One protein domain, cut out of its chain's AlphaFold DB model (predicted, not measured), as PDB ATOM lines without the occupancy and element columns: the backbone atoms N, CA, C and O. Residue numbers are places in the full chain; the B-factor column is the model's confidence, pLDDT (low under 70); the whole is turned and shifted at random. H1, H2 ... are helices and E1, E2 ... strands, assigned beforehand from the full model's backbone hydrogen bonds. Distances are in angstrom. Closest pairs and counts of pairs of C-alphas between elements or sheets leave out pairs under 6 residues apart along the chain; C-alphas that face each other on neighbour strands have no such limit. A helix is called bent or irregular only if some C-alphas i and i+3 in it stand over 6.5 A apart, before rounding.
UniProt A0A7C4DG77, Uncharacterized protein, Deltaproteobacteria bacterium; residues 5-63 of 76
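Overview. This is residues 5 to 63 of the 76 residues of an uncharacterized protein of Deltaproteobacteria bacterium (UniProt A0A7C4DG77). A small parallel sheet is the middle of three layers, H2 over one face and H3 over the other; short H1 lies beyond one end. The 59 printed residues hold, in order, E1 H1 H2 E2 H3 E3; sheet order is E2 E1 E3, class mixed. The whole is compact, radius of gyration of the C-alphas 11.3 A, but flat, 33 by 27 by 12 A.

Arrangement. Start at inner strand E1, residues 5 to 8: N 6 is 2.8 A from O 34 of E2, residues 33 to 37, and N 5 is 2.8 A from O 58 of E3, residues 58 to 62. H1, residues 13 to 16, is not on the sheet and too short for an O i to N i+4 pair. H2, residues 21 to 29, runs along the strands, height over the sheet 8.9 A; its closest C-alpha pair with E2 is His 26 and Leu 35, 6.5 A. On the opposite face H3, residues 41 to 54, runs along E1, height 9.4 A; Gly 5 and Phe 51 have their closest C-alphas, 6.6 A. E1, H1 H2, E2 is a strand-helix-strand unit, parallel neighbours joined through helices; E2, H3, E3 is a split one, E1 between; both crossovers are right-handed. Every O i to N i+4 pair is within hydrogen-bond range in H2, 8 of 10 in H3.

Along the chain. Find C-alpha 5, where E1 begins, at (159.466, 166.618, 196.749). H3, 20.7 A long, is only just irregular: C-alphas 42 and 45 are 6.8 A apart. E3, 13.1 A, ends at C-alpha 62, (166.999, 174.327, 195.417); E2 is 13.6 A, H2 12.0 A.

Size, cuts and confidence. Arg 17 and Arg 53 have the C-alphas farthest apart, 33.1 A. The printed part has no cut, its five links are tight, and no printed residue is under 70 in pLDDT.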
ATOM      1  N   GLY A   5     158.462 166.590 195.689       94.38
ATOM      2  CA  GLY A   5     159.466 166.618 196.749       94.38
ATOM      3  C   GLY A   5     160.501 167.694 196.498       94.38
ATOM      4  O   GLY A   5     161.156 167.671 195.460       94.38
ATOM      5  N   VAL A   6     160.692 168.619 197.435       96.56
ATOM      6  CA  VAL A   6     161.697 169.682 197.311       96.56
ATOM      7  C   VAL A   6     162.818 169.485 198.320       96.56
ATOM      8  O   VAL A   6     162.571 169.487 199.522       96.56
ATOM      9  N   VAL A   7     164.058 169.392 197.842       96.62
ATOM     10  CA  VAL A   7     165.261 169.479 198.682       96.62
ATOM     11  C   VAL A   7     165.802 170.904 198.634       96.62
ATOM     12  O   VAL A   7     166.139 171.415 197.564       96.62
ATOM     13  N   HIS A   8     165.906 171.557 199.787       97.00
ATOM     14  CA  HIS A   8     166.389 172.928 199.913       97.00
ATOM     15  C   HIS A   8     167.662 172.998 200.762       97.00
ATOM     16  O   HIS A   8     167.637 172.667 201.943       97.00
ATOM     17  N   ASN A   9     168.759 173.500 200.189       96.75
ATOM     18  CA  ASN A   9     169.982 173.793 200.938       96.75
ATOM     19  C   ASN A   9     170.035 175.288 201.325       96.75
ATOM     20  O   ASN A   9     170.306 176.122 200.448       96.75
ATOM     21  N   PRO A  10     169.851 175.651 202.609       95.81
ATOM     22  CA  PRO A  10     169.897 177.044 203.052       95.81
ATOM     23  C   PRO A  10     171.310 177.646 202.945       95.81
ATOM     24  O   PRO A  10     171.455 178.857 202.785       95.81
ATOM     25  N   PHE A  11     172.354 176.809 202.963       95.56
ATOM     26  CA  PHE A  11     173.761 177.219 202.888       95.56
ATOM     27  C   PHE A  11     174.277 177.391 201.456       95.56
ATOM     28  O   PHE A  11     175.411 177.825 201.249       95.56
ATOM     29  N   ALA A  12     173.467 177.087 200.438       95.44
ATOM     30  CA  ALA A  12     173.830 177.431 199.070       95.44
ATOM     31  C   ALA A  12     173.957 178.958 198.945       95.44
ATOM     32  O   ALA A  12     173.083 179.701 199.396       95.44
ATOM     33  N   ARG A  13     175.016 179.449 198.284       95.75
ATOM     34  CA  ARG A  13     175.338 180.891 198.200       95.75
ATOM     35  C   ARG A  13     174.142 181.758 197.775       95.75
ATOM     36  O   ARG A  13     173.943 182.846 198.310       95.75
ATOM     37  N   GLY A  14     173.342 181.282 196.820       95.12
ATOM     38  CA  GLY A  14     172.144 181.983 196.348       95.12
ATOM     39  C   GLY A  14     170.997 182.026 197.366       95.12
ATOM     40  O   GLY A  14     170.217 182.977 197.345       95.12
ATOM     41  N   ASN A  15     170.903 181.032 198.247       96.12
ATOM     42  CA  ASN A  15     169.878 180.926 199.288       96.12
ATOM     43  C   ASN A  15     170.276 181.700 200.547       96.12
ATOM     44  O   ASN A  15     169.440 182.403 201.103       96.12
ATOM     45  N   MET A  16     171.565 181.715 200.904       95.88
ATOM     46  CA  MET A  16     172.085 182.569 201.983       95.88
ATOM     47  C   MET A  16     171.797 184.058 201.741       95.88
ATOM     48  O   MET A  16     171.497 184.798 202.671       95.88
ATOM     49  N   ARG A  17     171.857 184.508 200.478       97.25
ATOM     50  CA  ARG A  17     171.507 185.888 200.084       97.25
ATOM     51  C   ARG A  17     169.999 186.148 200.042       97.25
ATOM     52  O   ARG A  17     169.590 187.299 199.939       97.25
ATOM     53  N   ARG A  18     169.184 185.091 200.040       96.69
ATOM     54  CA  ARG A  18     167.729 185.144 199.861       96.69
ATOM     55  C   ARG A  18     167.027 184.192 200.841       96.69
ATOM     56  O   ARG A  18     166.329 183.280 200.397       96.69
ATOM     57  N   PRO A  19     167.178 184.388 202.165       93.25
ATOM     58  CA  PRO A  19     166.648 183.460 203.168       93.25
ATOM     59  C   PRO A  19     165.118 183.330 203.114       93.25
ATOM     60  O   PRO A  19     164.570 182.306 203.497       93.25
ATOM     61  N   TRP A  20     164.409 184.321 202.564       95.75
ATOM     62  CA  TRP A  20     162.957 184.267 202.358       95.75
ATOM     63  C   TRP A  20     162.508 183.228 201.315       95.75
ATOM     64  O   TRP A  20     161.313 182.945 201.216       95.75
ATOM     65  N   VAL A  21     163.423 182.679 200.507       95.25
ATOM     66  CA  VAL A  21     163.082 181.709 199.453       95.25
ATOM     67  C   VAL A  21     162.476 180.440 200.039       95.25
ATOM     68  O   VAL A  21     161.549 179.912 199.436       95.25
ATOM     69  N   VAL A  22     162.911 179.988 201.221       95.00
ATOM     70  CA  VAL A  22     162.321 178.801 201.864       95.00
ATOM     71  C   VAL A  22     160.829 178.990 202.138       95.00
ATOM     72  O   VAL A  22     160.030 178.101 201.859       95.00
ATOM     73  N   LYS A  23     160.431 180.189 202.587       95.06
ATOM     74  CA  LYS A  23     159.028 180.523 202.836       95.06
ATOM     75  C   LYS A  23     158.222 180.514 201.536       95.06
ATOM     76  O   LYS A  23     157.169 179.893 201.483       95.06
ATOM     77  N   LYS A  24     158.752 181.132 200.474       95.12
ATOM     78  CA  LYS A  24     158.109 181.115 199.149       95.12
ATOM     79  C   LYS A  24     157.981 179.703 198.581       95.12
ATOM     80  O   LYS A  24     156.965 179.382 197.983       95.12
ATOM     81  N   LEU A  25     158.997 178.859 198.758       94.81
ATOM     82  CA  LEU A  25     158.927 177.467 198.323       94.81
ATOM     83  C   LEU A  25     157.859 176.699 199.103       94.81
ATOM     84  O   LEU A  25     157.090 175.969 198.491       94.81
ATOM     85  N   HIS A  26     157.758 176.910 200.417       93.69
ATOM     86  CA  HIS A  26     156.663 176.357 201.212       93.69
ATOM     87  C   HIS A  26     155.290 176.785 200.684       93.69
ATOM     88  O   HIS A  26     154.417 175.939 200.545       93.69
ATOM     89  N   GLU A  27     155.107 178.069 200.364       94.00
ATOM     90  CA  GLU A  27     153.851 178.599 199.810       94.00
ATOM     91  C   GLU A  27     153.506 177.976 198.446       94.00
ATOM     92  O   GLU A  27     152.354 177.628 198.212       94.00
ATOM     93  N   VAL A  28     154.494 177.788 197.564       91.44
ATOM     94  CA  VAL A  28     154.297 177.194 196.225       91.44
ATOM     95  C   VAL A  28     153.998 175.696 196.291       91.44
ATOM     96  O   VAL A  28     153.220 175.184 195.492       91.44
ATOM     97  N   VAL A  29     154.632 174.983 197.220       91.94
ATOM     98  CA  VAL A  29     154.509 173.521 197.358       91.94
ATOM     99  C   VAL A  29     153.322 173.134 198.248       91.94
ATOM    100  O   VAL A  29     152.906 171.974 198.256       91.94
ATOM    101  N   ALA A  30     152.738 174.090 198.978       87.94
ATOM    102  CA  ALA A  30     151.613 173.860 199.876       87.94
ATOM    103  C   ALA A  30     150.461 173.130 199.162       87.94
ATOM    104  O   ALA A  30     149.907 173.607 198.175       87.94
ATOM    105  N   GLY A  31     150.100 171.951 199.675       81.62
ATOM    106  CA  GLY A  31     149.023 171.120 199.126       81.62
ATOM    107  C   GLY A  31     149.395 170.283 197.896       81.62
ATOM    108  O   GLY A  31     148.598 169.436 197.501       81.62
ATOM    109  N   ALA A  32     150.589 170.463 197.324       85.38
ATOM    110  CA  ALA A  32     151.075 169.714 196.162       85.38
ATOM    111  C   ALA A  32     152.290 168.817 196.466       85.38
ATOM    112  O   ALA A  32     152.697 168.032 195.606       85.38
ATOM    113  N   GLY A  33     152.877 168.909 197.663       87.56
ATOM    114  CA  GLY A  33     154.011 168.075 198.042       87.56
ATOM    115  C   GLY A  33     154.684 168.451 199.362       87.56
ATOM    116  O   GLY A  33     154.082 169.115 200.207       87.56
ATOM    117  N   ASP A  34     155.938 168.025 199.523       88.88
ATOM    118  CA  ASP A  34     156.744 168.230 200.729       88.88
ATOM    119  C   ASP A  34     158.013 169.027 200.423       88.88
ATOM    120  O   ASP A  34     158.680 168.814 199.410       88.88
ATOM    121  N   LEU A  35     158.398 169.901 201.353       93.12
ATOM    122  CA  LEU A  35     159.682 170.592 201.330       93.12
ATOM    123  C   LEU A  35     160.548 170.125 202.496       93.12
ATOM    124  O   LEU A  35     160.106 170.125 203.644       93.12
ATOM    125  N   TRP A  36     161.795 169.777 202.195       93.25
ATOM    126  CA  TRP A  36     162.805 169.431 203.180       93.25
ATOM    127  C   TRP A  36     163.965 170.416 203.123       93.25
ATOM    128  O   TRP A  36     164.677 170.513 202.121       93.25
ATOM    129  N   GLU A  37     164.176 171.140 204.216       93.69
ATOM    130  CA  GLU A  37     165.376 171.946 204.406       93.69
ATOM    131  C   GLU A  37     166.504 171.041 204.909       93.69
ATOM    132  O   GLU A  37     166.450 170.532 206.027       93.69
ATOM    133  N   THR A  38     167.516 170.820 204.075       88.88
ATOM    134  CA  THR A  38     168.673 169.985 204.409       88.88
ATOM    135  C   THR A  38     169.796 170.855 204.934       88.88
ATOM    136  O   THR A  38     170.403 171.619 204.176       88.88
ATOM    137  N   ARG A  39     170.092 170.731 206.226       90.06
ATOM    138  CA  ARG A  39     171.187 171.456 206.887       90.06
ATOM    139  C   ARG A  39     172.448 170.609 207.009       90.06
ATOM    140  O   ARG A  39     173.523 171.146 207.267       90.06
ATOM    141  N   ASN A  40     172.333 169.302 206.796       89.81
ATOM    142  CA  ASN A  40     173.456 168.379 206.809       89.81
ATOM    143  C   ASN A  40     173.327 167.364 205.664       89.81
ATOM    144  O   ASN A  40     172.250 166.831 205.416       89.81
ATOM    145  N   VAL A  41     174.436 167.061 204.982       88.56
ATOM    146  CA  VAL A  41     174.480 166.040 203.918       88.56
ATOM    147  C   VAL A  41     174.021 164.664 204.411       88.56
ATOM    148  O   VAL A  41     173.375 163.928 203.671       88.56
ATOM    149  N   ASN A  42     174.261 164.353 205.686       92.19
ATOM    150  CA  ASN A  42     173.864 163.090 206.305       92.19
ATOM    151  C   ASN A  42     172.338 162.936 206.443       92.19
ATOM    152  O   ASN A  42     171.862 161.849 206.756       92.19
ATOM    153  N   GLU A  43     171.558 163.999 206.217       92.38
ATOM    154  CA  GLU A  43     170.091 163.940 206.215       92.38
ATOM    155  C   GLU A  43     169.543 163.383 204.893       92.38
ATOM    156  O   GLU A  43     168.447 162.817 204.878       92.38
ATOM    157  N   LEU A  44     170.300 163.497 203.791       93.69
ATOM    158  CA  LEU A  44     169.837 163.145 202.445       93.69
ATOM    159  C   LEU A  44     169.353 161.695 202.306       93.69
ATOM    160  O   LEU A  44     168.289 161.519 201.713       93.69
ATOM    161  N   PRO A  45     170.022 160.664 202.865       94.50
ATOM    162  CA  PRO A  45     169.533 159.287 202.764       94.50
ATOM    163  C   PRO A  45     168.127 159.105 203.346       94.50
ATOM    164  O   PRO A  45     167.282 158.434 202.757       94.50
ATOM    165  N   LYS A  46     167.835 159.761 204.477       93.06
ATOM    166  CA  LYS A  46     166.515 159.700 205.117       93.06
ATOM    167  C   LYS A  46     165.457 160.455 204.311       93.06
ATOM    168  O   LYS A  46     164.309 160.019 204.234       93.06
ATOM    169  N   VAL A  47     165.831 161.583 203.704       93.69
ATOM    170  CA  VAL A  47     164.949 162.329 202.793       93.69
ATOM    171  C   VAL A  47     164.612 161.481 201.567       93.69
ATOM    172  O   VAL A  47     163.441 161.380 201.208       93.69
ATOM    173  N   ALA A  48     165.606 160.810 200.984       93.31
ATOM    174  CA  ALA A  48     165.415 159.919 199.847       93.31
ATOM    175  C   ALA A  48     164.491 158.747 200.175       93.31
ATOM    176  O   ALA A  48     163.533 158.509 199.439       93.31
ATOM    177  N   GLU A  49     164.692 158.076 201.313       93.56
ATOM    178  CA  GLU A  49     163.790 157.005 201.752       93.56
ATOM    179  C   GLU A  49     162.341 157.505 201.876       93.56
ATOM    180  O   GLU A  49     161.414 156.875 201.360       93.56
ATOM    181  N   ASN A  50     162.133 158.659 202.519       91.12
ATOM    182  CA  ASN A  50     160.802 159.248 202.668       91.12
ATOM    183  C   ASN A  50     160.156 159.562 201.313       91.12
ATOM    184  O   ASN A  50     158.969 159.288 201.121       91.12
ATOM    185  N   PHE A  51     160.922 160.114 200.375       92.25
ATOM    186  CA  PHE A  51     160.423 160.498 199.056       92.25
ATOM    187  C   PHE A  51     160.064 159.268 198.214       92.25
ATOM    188  O   PHE A  51     158.987 159.221 197.616       92.25
ATOM    189  N   LEU A  52     160.905 158.230 198.237       90.06
ATOM    190  CA  LEU A  52     160.638 156.964 197.553       90.06
ATOM    191  C   LEU A  52     159.410 156.251 198.139       90.06
ATOM    192  O   LEU A  52     158.548 155.790 197.389       90.06
ATOM    193  N   ARG A  53     159.271 156.219 199.473       91.19
ATOM    194  CA  ARG A  53     158.084 155.659 200.148       91.19
ATOM    195  C   ARG A  53     156.800 156.391 199.775       91.19
ATOM    196  O   ARG A  53     155.767 155.749 199.595       91.19
ATOM    197  N   ARG A  54     156.861 157.719 199.653       89.50
ATOM    198  CA  ARG A  54     155.731 158.561 199.230       89.50
ATOM    199  C   ARG A  54     155.441 158.482 197.731       89.50
ATOM    200  O   ARG A  54     154.386 158.951 197.315       89.50
ATOM    201  N   LYS A  55     156.323 157.849 196.946       89.94
ATOM    202  CA  LYS A  55     156.220 157.716 195.486       89.94
ATOM    203  C   LYS A  55     156.029 159.073 194.806       89.94
ATOM    204  O   LYS A  55     155.134 159.212 193.980       89.94
ATOM    205  N   LEU A  56     156.825 160.067 195.208       90.25
ATOM    206  CA  LEU A  56     156.747 161.419 194.648       90.25
ATOM    207  C   LEU A  56     156.966 161.389 193.129       90.25
ATOM    208  O   LEU A  56     157.811 160.640 192.640       90.25
ATOM    209  N   ASP A  57     156.221 162.219 192.397       92.75
ATOM    210  CA  ASP A  57     156.288 162.266 190.931       92.75
ATOM    211  C   ASP A  57     157.445 163.161 190.455       92.75
ATOM    212  O   ASP A  57     158.002 162.960 189.376       92.75
ATOM    213  N   ILE A  58     157.790 164.180 191.251       93.81
ATOM    214  CA  ILE A  58     158.770 165.214 190.905       93.81
ATOM    215  C   ILE A  58     159.738 165.414 192.072       93.81
ATOM    216  O   ILE A  58     159.310 165.637 193.202       93.81
ATOM    217  N   LEU A  59     161.042 165.419 191.780       94.81
ATOM    218  CA  LEU A  59     162.097 165.869 192.689       94.81
ATOM    219  C   LEU A  59     162.610 167.240 192.233       94.81
ATOM    220  O   LEU A  59     163.230 167.358 191.178       94.81
ATOM    221  N   ALA A  60     162.372 168.275 193.031       95.62
ATOM    222  CA  ALA A  60     162.927 169.606 192.828       95.62
ATOM    223  C   ALA A  60     164.094 169.855 193.791       95.62
ATOM    224  O   ALA A  60     164.054 169.482 194.965       95.62
ATOM    225  N   ILE A  61     165.136 170.528 193.308       96.44
ATOM    226  CA  ILE A  61     166.346 170.809 194.083       96.44
ATOM    227  C   ILE A  61     166.585 172.316 194.065       96.44
ATOM    228  O   ILE A  61     166.786 172.908 193.008       96.44
ATOM    229  N   ASN A  62     166.588 172.940 195.242       96.88
ATOM    230  CA  ASN A  62     166.999 174.327 195.417       96.88
ATOM    231  C   ASN A  62     168.335 174.396 196.170       96.88
ATOM    232  O   ASN A  62     168.379 174.451 197.405       96.88
ATOM    233  N   GLY A  63     169.426 174.445 195.411       95.62
ATOM    234  CA  GLY A  63     170.790 174.565 195.914       95.62
ATOM    235  C   GLY A  63     171.762 174.977 194.807       95.62
ATOM    236  O   GLY A  63     171.349 175.543 193.800       95.62
TER     237      GLY A  63